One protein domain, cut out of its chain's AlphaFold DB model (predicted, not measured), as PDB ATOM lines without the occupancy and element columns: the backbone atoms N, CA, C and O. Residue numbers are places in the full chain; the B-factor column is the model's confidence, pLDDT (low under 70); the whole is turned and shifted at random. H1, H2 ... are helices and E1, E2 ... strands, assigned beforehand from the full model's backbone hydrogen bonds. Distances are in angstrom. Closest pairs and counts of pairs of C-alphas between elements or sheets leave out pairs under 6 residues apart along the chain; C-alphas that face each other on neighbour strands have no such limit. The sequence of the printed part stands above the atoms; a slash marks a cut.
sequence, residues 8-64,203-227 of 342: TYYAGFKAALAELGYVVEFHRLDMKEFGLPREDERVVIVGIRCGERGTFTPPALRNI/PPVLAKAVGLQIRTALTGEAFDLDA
ATOM      1  N   THR A   8      85.525 -29.210 -11.550       80.31
ATOM      2  CA  THR A   8      85.465 -30.127 -10.403       80.31
ATOM      3  C   THR A   8      86.458 -29.731  -9.314       80.31
ATOM      4  O   THR A   8      86.119 -29.738  -8.133       80.31
ATOM      5  N   TYR A   9      87.670 -29.325  -9.708       84.50
ATOM      6  CA  TYR A   9      88.683 -28.849  -8.771       84.50
ATOM      7  C   TYR A   9      88.248 -27.545  -8.093       84.50
ATOM      8  O   TYR A   9      88.296 -27.447  -6.870       84.50
ATOM      9  N   TYR A  10      87.757 -26.567  -8.862       82.50
ATOM     10  CA  TYR A  10      87.277 -25.301  -8.303       82.50
ATOM     11  C   TYR A  10      86.066 -25.480  -7.389       82.50
ATOM     12  O   TYR A  10      85.996 -24.834  -6.347       82.50
ATOM     13  N   ALA A  11      85.140 -26.376  -7.738       84.44
ATOM     14  CA  ALA A  11      83.993 -26.702  -6.901       84.44
ATOM     15  C   ALA A  11      84.432 -27.343  -5.576       84.44
ATOM     16  O   ALA A  11      83.973 -26.912  -4.521       84.44
ATOM     17  N   GLY A  12      85.363 -28.303  -5.616       88.44
ATOM     18  CA  GLY A  12      85.931 -28.913  -4.412       88.44
ATOM     19  C   GLY A  12      86.678 -27.902  -3.537       88.44
ATOM     20  O   GLY A  12      86.463 -27.852  -2.330       88.44
ATOM     21  N   PHE A  13      87.490 -27.035  -4.147       88.69
ATOM     22  CA  PHE A  13      88.197 -25.962  -3.442       88.69
ATOM     23  C   PHE A  13      87.229 -24.968  -2.785       88.69
ATOM     24  O   PHE A  13      87.395 -24.606  -1.621       88.69
ATOM     25  N   LYS A  14      86.176 -24.568  -3.510       89.88
ATOM     26  CA  LYS A  14      85.114 -23.698  -2.993       89.88
ATOM     27  C   LYS A  14      84.381 -24.343  -1.816       89.88
ATOM     28  O   LYS A  14      84.139 -23.661  -0.826       89.88
ATOM     29  N   ALA A  15      84.049 -25.631  -1.914       90.19
ATOM     30  CA  ALA A  15      83.376 -26.369  -0.850       90.19
ATOM     31  C   ALA A  15      84.241 -26.455   0.417       90.19
ATOM     32  O   ALA A  15      83.762 -26.116   1.494       90.19
ATOM     33  N   ALA A  16      85.527 -26.792   0.280       93.81
ATOM     34  CA  ALA A  16      86.448 -26.871   1.413       93.81
ATOM     35  C   ALA A  16      86.585 -25.529   2.159       93.81
ATOM     36  O   ALA A  16      86.589 -25.489   3.386       93.81
ATOM     37  N   LEU A  17      86.653 -24.407   1.437       92.69
ATOM     38  CA  LEU A  17      86.682 -23.082   2.066       92.69
ATOM     39  C   LEU A  17      85.329 -22.687   2.679       92.69
ATOM     40  O   LEU A  17      85.299 -22.026   3.717       92.69
ATOM     41  N   ALA A  18      84.216 -23.108   2.077       90.56
ATOM     42  CA  ALA A  18      82.888 -22.894   2.642       90.56
ATOM     43  C   ALA A  18      82.694 -23.653   3.965       90.56
ATOM     44  O   ALA A  18      82.148 -23.086   4.909       90.56
ATOM     45  N   GLU A  19      83.210 -24.881   4.075       94.69
ATOM     46  CA  GLU A  19      83.245 -25.649   5.332       94.69
ATOM     47  C   GLU A  19      84.065 -24.948   6.425       94.69
ATOM     48  O   GLU A  19      83.717 -25.010   7.603       94.69
ATOM     49  N   LEU A  20      85.109 -24.205   6.040       95.62
ATOM     50  CA  LEU A  20      85.885 -23.346   6.944       95.62
ATOM     51  C   LEU A  20      85.179 -22.020   7.288       95.62
ATOM     52  O   LEU A  20      85.744 -21.187   8.001       95.62
ATOM     53  N   GLY A  21      83.952 -21.814   6.803       94.81
ATOM     54  CA  GLY A  21      83.141 -20.635   7.086       94.81
ATOM     55  C   GLY A  21      83.499 -19.423   6.229       94.81
ATOM     56  O   GLY A  21      83.470 -18.308   6.744       94.81
ATOM     57  N   TYR A  22      83.840 -19.619   4.952       93.50
ATOM     58  CA  TYR A  22      84.071 -18.533   3.991       93.50
ATOM     59  C   TYR A  22      83.046 -18.534   2.852       93.50
ATOM     60  O   TYR A  22      82.751 -19.561   2.245       93.50
ATOM     61  N   VAL A  23      82.571 -17.347   2.485       89.81
ATOM     62  CA  VAL A  23      81.888 -17.093   1.215       89.81
ATOM     63  C   VAL A  23      82.955 -16.848   0.155       89.81
ATOM     64  O   VAL A  23      83.733 -15.902   0.264       89.81
ATOM     65  N   VAL A  24      83.013 -17.725  -0.850       90.75
ATOM     66  CA  VAL A  24      84.085 -17.723  -1.857       90.75
ATOM     67  C   VAL A  24      83.562 -17.436  -3.256       90.75
ATOM     68  O   VAL A  24      82.636 -18.092  -3.754       90.75
ATOM     69  N   GLU A  25      84.239 -16.512  -3.926       88.38
ATOM     70  CA  GLU A  25      83.952 -16.078  -5.286       88.38
ATOM     71  C   GLU A  25      85.192 -16.147  -6.179       88.38
ATOM     72  O   GLU A  25      86.330 -16.034  -5.722       88.38
ATOM     73  N   PHE A  26      84.949 -16.347  -7.473       90.38
ATOM     74  CA  PHE A  26      85.973 -16.461  -8.503       90.38
ATOM     75  C   PHE A  26      85.759 -15.339  -9.509       90.38
ATOM     76  O   PHE A  26      84.701 -15.262 -10.131       90.38
ATOM     77  N   HIS A  27      86.782 -14.517  -9.696       91.38
ATOM     78  CA  HIS A  27      86.747 -13.346 -10.562       91.38
ATOM     79  C   HIS A  27      87.848 -13.459 -11.612       91.38
ATOM     80  O   HIS A  27      88.953 -13.901 -11.307       91.38
ATOM     81  N   ARG A  28      87.555 -13.097 -12.864       90.88
ATOM     82  CA  ARG A  28      88.555 -13.048 -13.942       90.88
ATOM     83  C   ARG A  28      88.921 -11.597 -14.181       90.88
ATOM     84  O   ARG A  28      88.022 -10.792 -14.381       90.88
ATOM     85  N   LEU A  29      90.212 -11.296 -14.155       92.06
ATOM     86  CA  LEU A  29      90.738  -9.957 -14.386       92.06
ATOM     87  C   LEU A  29      91.726 -10.021 -15.551       92.06
ATOM     88  O   LEU A  29      92.674 -10.812 -15.503       92.06
ATOM     89  N   ASP A  30      91.498  -9.217 -16.589       90.81
ATOM     90  CA  ASP A  30      92.421  -9.072 -17.718       90.81
ATOM     91  C   ASP A  30      93.426  -7.957 -17.411       90.81
ATOM     92  O   ASP A  30      93.055  -6.830 -17.090       90.81
ATOM     93  N   MET A  31      94.720  -8.263 -17.514       89.94
ATOM     94  CA  MET A  31      95.792  -7.293 -17.287       89.94
ATOM     95  C   MET A  31      95.699  -6.055 -18.197       89.94
ATOM     96  O   MET A  31      96.093  -4.970 -17.757       89.94
ATOM     97  N   LYS A  32      95.150  -6.180 -19.416       90.88
ATOM     98  CA  LYS A  32      94.963  -5.041 -20.338       90.88
ATOM     99  C   LYS A  32      94.080  -3.953 -19.738       90.88
ATOM    100  O   LYS A  32      94.343  -2.770 -19.943       90.88
ATOM    101  N   GLU A  33      93.068  -4.345 -18.967       91.50
ATOM    102  CA  GLU A  33      92.112  -3.414 -18.356       91.50
ATOM    103  C   GLU A  33      92.759  -2.536 -17.279       91.50
ATOM    104  O   GLU A  33      92.247  -1.466 -16.977       91.50
ATOM    105  N   PHE A  34      93.920  -2.940 -16.756       91.81
ATOM    106  CA  PHE A  34      94.700  -2.201 -15.758       91.81
ATOM    107  C   PHE A  34      95.900  -1.458 -16.371       91.81
ATOM    108  O   PHE A  34      96.832  -1.082 -15.659       91.81
ATOM    109  N   GLY A  35      95.897  -1.260 -17.693       90.75
ATOM    110  CA  GLY A  35      96.909  -0.484 -18.413       90.75
ATOM    111  C   GLY A  35      98.237  -1.198 -18.649       90.75
ATOM    112  O   GLY A  35      99.226  -0.549 -18.991       90.75
ATOM    113  N   LEU A  36      98.277  -2.521 -18.487       93.00
ATOM    114  CA  LEU A  36      99.457  -3.325 -18.796       93.00
ATOM    115  C   LEU A  36      99.438  -3.763 -20.268       93.00
ATOM    116  O   LEU A  36      98.377  -4.127 -20.779       93.00
ATOM    117  N   PRO A  37     100.599  -3.841 -20.946       94.06
ATOM    118  CA  PRO A  37     100.693  -4.273 -22.340       94.06
ATOM    119  C   PRO A  37     100.608  -5.797 -22.482       94.06
ATOM    120  O   PRO A  37     101.358  -6.406 -23.248       94.06
ATOM    121  N   ARG A  38      99.735  -6.444 -21.704       90.19
ATOM    122  CA  ARG A  38      99.688  -7.897 -21.545       90.19
ATOM    123  C   ARG A  38      98.288  -8.436 -21.751       90.19
ATOM    124  O   ARG A  38      97.395  -8.081 -20.999       90.19
ATOM    125  N   GLU A  39      98.134  -9.356 -22.696       87.88
ATOM    126  CA  GLU A  39      96.906 -10.131 -22.881       87.88
ATOM    127  C   GLU A  39      96.996 -11.416 -22.052       87.88
ATOM    128  O   GLU A  39      97.333 -12.489 -22.556       87.88
ATOM    129  N   ASP A  40      96.773 -11.273 -20.747       84.56
ATOM    130  CA  ASP A  40      96.855 -12.365 -19.779       84.56
ATOM    131  C   ASP A  40      95.742 -12.214 -18.738       84.56
ATOM    132  O   ASP A  40      95.748 -11.293 -17.920       84.56
ATOM    133  N   GLU A  41      94.779 -13.130 -18.768       87.81
ATOM    134  CA  GLU A  41      93.697 -13.179 -17.792       87.81
ATOM    135  C   GLU A  41      94.125 -13.982 -16.562       87.81
ATOM    136  O   GLU A  41      94.554 -15.139 -16.647       87.81
ATOM    137  N   ARG A  42      93.933 -13.398 -15.381       86.88
ATOM    138  CA  ARG A  42      94.148 -14.075 -14.101       86.88
ATOM    139  C   ARG A  42      92.817 -14.372 -13.428       86.88
ATOM    140  O   ARG A  42      91.916 -13.539 -13.408       86.88
ATOM    141  N   VAL A  43      92.710 -15.566 -12.849       88.94
ATOM    142  CA  VAL A  43      91.618 -15.903 -11.929       88.94
ATOM    143  C   VAL A  43      92.041 -15.477 -10.529       88.94
ATOM    144  O   VAL A  43      93.050 -15.958 -10.014       88.94
ATOM    145  N   VAL A  44      91.268 -14.589  -9.918       90.00
ATOM    146  CA  VAL A  44      91.400 -14.186  -8.520       90.00
ATOM    147  C   VAL A  44      90.301 -14.874  -7.725       90.00
ATOM    148  O   VAL A  44      89.124 -14.790  -8.074       90.00
ATOM    149  N   ILE A  45      90.693 -15.572  -6.664       90.44
ATOM    150  CA  ILE A  45      89.771 -16.246  -5.753       90.44
ATOM    151  C   ILE A  45      89.734 -15.437  -4.464       90.44
ATOM    152  O   ILE A  45      90.772 -15.243  -3.832       90.44
ATOM    153  N   VAL A  46      88.551 -14.967  -4.085       91.50
ATOM    154  CA  VAL A  46      88.355 -14.159  -2.878       91.50
ATOM    155  C   VAL A  46      87.434 -14.913  -1.936       91.50
ATOM    156  O   VAL A  46      86.340 -15.311  -2.326       91.50
ATOM    157  N   GLY A  47      87.891 -15.120  -0.702       91.81
ATOM    158  CA  GLY A  47      87.098 -15.693   0.381       91.81
ATOM    159  C   GLY A  47      86.891 -14.671   1.492       91.81
ATOM    160  O   GLY A  47      87.864 -14.235   2.100       91.81
ATOM    161  N   ILE A  48      85.638 -14.318   1.783       90.69
ATOM    162  CA  ILE A  48      85.268 -13.480   2.932       90.69
ATOM    163  C   ILE A  48      84.668 -14.375   4.011       90.69
ATOM    164  O   ILE A  48      83.809 -15.207   3.729       90.69
ATOM    165  N   ARG A  49      85.118 -14.222   5.256       92.19
ATOM    166  CA  ARG A  49      84.617 -15.021   6.377       92.19
ATOM    167  C   ARG A  49      83.134 -14.729   6.634       92.19
ATOM    168  O   ARG A  49      82.717 -13.575   6.673       92.19
ATOM    169  N   CYS A  50      82.339 -15.771   6.854       89.44
ATOM    170  CA  CYS A  50      80.934 -15.654   7.228       89.44
ATOM    171  C   CYS A  50      80.781 -14.797   8.495       89.44
ATOM    172  O   CYS A  50      81.454 -15.039   9.498       89.44
ATOM    173  N   GLY A  51      79.873 -13.821   8.451       84.88
ATOM    174  CA  GLY A  51      79.632 -12.870   9.541       84.88
ATOM    175  C   GLY A  51      80.306 -11.509   9.348       84.88
ATOM    176  O   GLY A  51      79.881 -10.542   9.981       84.88
ATOM    177  N   GLU A  52      81.277 -11.398   8.439       86.56
ATOM    178  CA  GLU A  52      81.742 -10.095   7.964       86.56
ATOM    179  C   GLU A  52      80.641  -9.427   7.131       86.56
ATOM    180  O   GLU A  52      79.961 -10.075   6.334       86.56
ATOM    181  N   ARG A  53      80.438  -8.120   7.326       75.25
ATOM    182  CA  ARG A  53      79.346  -7.373   6.667       75.25
ATOM    183  C   ARG A  53      79.615  -7.080   5.186       75.25
ATOM    184  O   ARG A  53      78.709  -6.668   4.468       75.25
ATOM    185  N   GLY A  54      80.856  -7.261   4.754       73.94
ATOM    186  CA  GLY A  54      81.339  -6.899   3.433       73.94
ATOM    187  C   GLY A  54      80.905  -7.818   2.311       73.94
ATOM    188  O   GLY A  54      81.007  -9.035   2.433       73.94
ATOM    189  N   THR A  55      80.533  -7.236   1.172       85.12
ATOM    190  CA  THR A  55      80.457  -7.956  -0.108       85.12
ATOM    191  C   THR A  55      81.617  -7.505  -0.984       85.12
ATOM    192  O   THR A  55      81.814  -6.307  -1.189       85.12
ATOM    193  N   PHE A  56      82.405  -8.455  -1.485       91.44
ATOM    194  CA  PHE A  56      83.472  -8.147  -2.430       91.44
ATOM    195  C   PHE A  56      82.874  -7.815  -3.795       91.44
ATOM    196  O   PHE A  56      82.021  -8.534  -4.300       91.44
ATOM    197  N   THR A  57      83.348  -6.735  -4.407       92.50
ATOM    198  CA  THR A  57      83.074  -6.428  -5.813       92.50
ATOM    199  C   THR A  57      84.413  -6.408  -6.544       92.50
ATOM    200  O   THR A  57      85.332  -5.736  -6.067       92.50
ATOM    201  N   PRO A  58      84.575  -7.131  -7.667       93.19
ATOM    202  CA  PRO A  58      85.840  -7.143  -8.391       93.19
ATOM    203  C   PRO A  58      86.240  -5.725  -8.823       93.19
ATOM    204  O   PRO A  58      85.376  -4.878  -9.059       93.19
ATOM    205  N   PRO A  59      87.548  -5.423  -8.888       94.00
ATOM    206  CA  PRO A  59      88.003  -4.117  -9.341       94.00
ATOM    207  C   PRO A  59      87.633  -3.919 -10.809       94.00
ATOM    208  O   PRO A  59      87.934  -4.771 -11.641       94.00
ATOM    209  N   ALA A  60      87.011  -2.783 -11.111       92.38
ATOM    210  CA  ALA A  60      86.672  -2.360 -12.463       92.38
ATOM    211  C   ALA A  60      86.995  -0.870 -12.605       92.38
ATOM    212  O   ALA A  60      86.559  -0.065 -11.779       92.38
ATOM    213  N   LEU A  61      87.778  -0.518 -13.624       89.88
ATOM    214  CA  LEU A  61      88.101   0.873 -13.943       89.88
ATOM    215  C   LEU A  61      87.014   1.476 -14.826       89.88
ATOM    216  O   LEU A  61      86.482   0.799 -15.708       89.88
ATOM    217  N   ARG A  62      86.692   2.752 -14.603       90.19
ATOM    218  CA  ARG A  62      85.744   3.483 -15.454       90.19
ATOM    219  C   ARG A  62      86.414   3.918 -16.752       90.19
ATOM    220  O   ARG A  62      85.797   3.842 -17.810       90.19
ATOM    221  N   ASN A  63      87.678   4.333 -16.675       88.75
ATOM    222  CA  ASN A  63      88.461   4.843 -17.792       88.75
ATOM    223  C   ASN A  63      89.627   3.896 -18.094       88.75
ATOM    224  O   ASN A  63      90.763   4.101 -17.664       88.75
ATOM    225  N   ILE A  64      89.346   2.840 -18.857       88.94
ATOM    226  CA  ILE A  64      90.366   1.866 -19.249       88.94
ATOM    227  C   ILE A  64      91.327   2.503 -20.260       88.94
ATOM    228  O   ILE A  64      90.953   2.811 -21.393       88.94
ATOM    229  N   PRO A 203     100.853  -8.601 -10.910       92.62
ATOM    230  CA  PRO A 203     101.202  -7.225 -11.239       92.62
ATOM    231  C   PRO A 203     100.902  -6.259 -10.082       92.62
ATOM    232  O   PRO A 203      99.794  -6.317  -9.537       92.62
ATOM    233  N   PRO A 204     101.821  -5.345  -9.717       93.12
ATOM    234  CA  PRO A 204     101.621  -4.435  -8.587       93.12
ATOM    235  C   PRO A 204     100.332  -3.604  -8.675       93.12
ATOM    236  O   PRO A 204      99.636  -3.434  -7.675       93.12
ATOM    237  N   VAL A 205      99.973  -3.134  -9.876       92.69
ATOM    238  CA  VAL A 205      98.722  -2.391 -10.122       92.69
ATOM    239  C   VAL A 205      97.480  -3.236  -9.828       92.69
ATOM    240  O   VAL A 205      96.554  -2.769  -9.166       92.69
ATOM    241  N   LEU A 206      97.493  -4.507 -10.237       92.75
ATOM    242  CA  LEU A 206      96.393  -5.440 -10.009       92.75
ATOM    243  C   LEU A 206      96.287  -5.805  -8.526       92.75
ATOM    244  O   LEU A 206      95.190  -5.828  -7.971       92.75
ATOM    245  N   ALA A 207      97.427  -6.024  -7.864       93.56
ATOM    246  CA  ALA A 207      97.488  -6.268  -6.427       93.56
ATOM    247  C   ALA A 207      96.900  -5.093  -5.627       93.56
ATOM    248  O   ALA A 207      96.095  -5.311  -4.722       93.56
ATOM    249  N   LYS A 208      97.240  -3.848  -5.997       94.38
ATOM    250  CA  LYS A 208      96.671  -2.638  -5.388       94.38
ATOM    251  C   LYS A 208      95.159  -2.565  -5.610       94.38
ATOM    252  O   LYS A 208      94.426  -2.361  -4.647       94.38
ATOM    253  N   ALA A 209      94.687  -2.781  -6.839       94.56
ATOM    254  CA  ALA A 209      93.263  -2.727  -7.170       94.56
ATOM    255  C   ALA A 209      92.437  -3.771  -6.395       94.56
ATOM    256  O   ALA A 209      91.432  -3.431  -5.772       94.56
ATOM    257  N   VAL A 210      92.890  -5.030  -6.368       94.75
ATOM    258  CA  VAL A 210      92.239  -6.102  -5.596       94.75
ATOM    259  C   VAL A 210      92.287  -5.799  -4.096       94.75
ATOM    260  O   VAL A 210      91.276  -5.943  -3.414       94.75
ATOM    261  N   GLY A 211      93.430  -5.336  -3.582       94.62
ATOM    262  CA  GLY A 211      93.590  -4.977  -2.171       94.62
ATOM    263  C   GLY A 211      92.649  -3.856  -1.723       94.62
ATOM    264  O   GLY A 211      92.059  -3.949  -0.647       94.62
ATOM    265  N   LEU A 212      92.448  -2.836  -2.561       94.88
ATOM    266  CA  LEU A 212      91.481  -1.768  -2.295       94.88
ATOM    267  C   LEU A 212      90.053  -2.306  -2.255       94.88
ATOM    268  O   LEU A 212      89.331  -1.979  -1.325       94.88
ATOM    269  N   GLN A 213      89.669  -3.200  -3.169       95.12
ATOM    270  CA  GLN A 213      88.331  -3.800  -3.138       95.12
ATOM    271  C   GLN A 213      88.106  -4.729  -1.943       95.12
ATOM    272  O   GLN A 213      86.999  -4.785  -1.406       95.12
ATOM    273  N   ILE A 214      89.149  -5.417  -1.473       93.56
ATOM    274  CA  ILE A 214      89.091  -6.153  -0.204       93.56
ATOM    275  C   ILE A 214      88.869  -5.174   0.957       93.56
ATOM    276  O   ILE A 214      88.014  -5.420   1.807       93.56
ATOM    277  N   ARG A 215      89.585  -4.042   0.987       93.75
ATOM    278  CA  ARG A 215      89.386  -3.000   2.006       93.75
ATOM    279  C   ARG A 215      87.976  -2.412   1.942       93.75
ATOM    280  O   ARG A 215      87.349  -2.303   2.995       93.75
ATOM    281  N   THR A 216      87.455  -2.114   0.752       93.81
ATOM    282  CA  THR A 216      86.066  -1.677   0.547       93.81
ATOM    283  C   THR A 216      85.094  -2.680   1.144       93.81
ATOM    284  O   THR A 216      84.227  -2.298   1.924       93.81
ATOM    285  N   ALA A 217      85.263  -3.972   0.845       91.81
ATOM    286  CA  ALA A 217      84.397  -5.009   1.387       91.81
ATOM    287  C   ALA A 217      84.442  -5.018   2.923       91.81
ATOM    288  O   ALA A 217      83.405  -4.947   3.572       91.81
ATOM    289  N   LEU A 218      85.631  -5.047   3.525       90.75
ATOM    290  CA  LEU A 218      85.768  -5.196   4.977       90.75
ATOM    291  C   LEU A 218      85.380  -3.945   5.778       90.75
ATOM    292  O   LEU A 218      84.975  -4.064   6.931       90.75
ATOM    293  N   THR A 219      85.523  -2.751   5.202       92.00
ATOM    294  CA  THR A 219      85.391  -1.482   5.944       92.00
ATOM    295  C   THR A 219      84.234  -0.601   5.480       92.00
ATOM    296  O   THR A 219      83.825   0.292   6.217       92.00
ATOM    297  N   GLY A 220      83.701  -0.835   4.278       89.31
ATOM    298  CA  GLY A 220      82.732   0.043   3.618       89.31
ATOM    299  C   GLY A 220      83.338   1.313   3.009       89.31
ATOM    300  O   GLY A 220      82.607   2.104   2.421       89.31
ATOM    301  N   GLU A 221      84.651   1.525   3.131       93.06
ATOM    302  CA  GLU A 221      85.346   2.672   2.541       93.06
ATOM    303  C   GLU A 221      85.414   2.536   1.016       93.06
ATOM    304  O   GLU A 221      85.972   1.571   0.501       93.06
ATOM    305  N   ALA A 222      84.849   3.499   0.290       89.12
ATOM    306  CA  ALA A 222      84.874   3.504  -1.166       89.12
ATOM    307  C   ALA A 222      86.153   4.165  -1.700       89.12
ATOM    308  O   ALA A 222      86.588   5.200  -1.197       89.12
ATOM    309  N   PHE A 223      86.710   3.597  -2.770       91.31
ATOM    310  CA  PHE A 223      87.861   4.156  -3.477       91.31
ATOM    311  C   PHE A 223      87.503   4.462  -4.925       91.31
ATOM    312  O   PHE A 223      86.942   3.619  -5.626       91.31
ATOM    313  N   ASP A 224      87.907   5.639  -5.394       92.62
ATOM    314  CA  ASP A 224      88.009   5.905  -6.823       92.62
ATOM    315  C   ASP A 224      89.261   5.194  -7.364       92.62
ATOM    316  O   ASP A 224      90.395   5.649  -7.180       92.62
ATOM    317  N   LEU A 225      89.059   4.026  -7.979       92.38
ATOM    318  CA  LEU A 225      90.156   3.219  -8.509       92.38
ATOM    319  C   LEU A 225      90.899   3.939  -9.640       92.38
ATOM    320  O   LEU A 225      92.123   3.843  -9.692       92.38
ATOM    321  N   ASP A 226      90.204   4.687 -10.498       90.19
ATOM    322  CA  ASP A 226      90.833   5.443 -11.582       90.19
ATOM    323  C   ASP A 226      91.812   6.482 -11.006       90.19
ATOM    324  O   ASP A 226      92.990   6.513 -11.377       90.19
ATOM    325  N   ALA A 227      91.374   7.257 -10.007       89.44
ATOM    326  CA  ALA A 227      92.217   8.260  -9.351       89.44
ATOM    327  C   ALA A 227      93.392   7.641  -8.567       89.44
ATOM    328  O   ALA A 227      94.511   8.165  -8.569       89.44
TER     329      ALA A 227
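What this domain is: This is residues 8 to 64 and 203 to 227 of the 342 residues of the protein "DNA (cytosine-5-)-methyltransferase" of Agrobacterium tumefaciens str. Kerr 14 (UniProt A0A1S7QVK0). A long ribbon of two antiparallel strands, E1 and E2, runs through the middle, with helix H1 on one side and helix H3 on the other; the short H2 lies at the end of the ribbon where E1 ends. Beyond E2, residues 50 to 64, with no named element, fold back on the side of H3. The printed part has 82 residues, with three named helices and two named strands in the order H1, E1, H2, E2, H3; the class is mixed, helices and strands. It is only just compact, close to loose, with a radius of gyration of the C-alphas of 13.9 A and spans of 38 by 31 by 18 A.

Where its parts are: H1, residues 8 to 19, begins at C-alpha 8 (85.465, -30.127, -10.403) and is 16.5 A long. E1, residues 22 to 30, measures 25.1 A. H2 is residues 31 to 34. E2, residues 41 to 49, measures 25.9 A. H3, residues 204 to 219, is 22.0 A long and ends at C-alpha 219 (85.391, -1.482, 5.944).

How they stand to each other: E1 and E2 are antiparallel at 160 degrees; N 23 and O 48 are 2.8 A apart and N 29 and O 42 2.9 A, within hydrogen-bond range. The closest C-alphas of H1 and E1, Lys 14 and Val 24, are 6.2 A apart. H3 and E2 are near each other, with 9 pairs of C-alphas within 10 A. H2 and H3 only just touch, with 3 pairs of C-alphas within 8 A, made by residues 205 to 206 of H3 alone; the closest are Phe 34 and Leu 206, 6.8 A. H1 and H3 are apart. In H1 and H3 every O i to N i+4 pair is within hydrogen-bond range; H2 is too short for such a pair.

The domain as a whole: The C-alphas of Pro 37 and Gly 51, the two farthest apart, are 39.2 A apart. Residues 65 to 202 are not printed, and C-alphas 64 and 203 are 16.3 A apart across the cut. Of the links printed whole, none is long. No printed residue is under 70 in pLDDT.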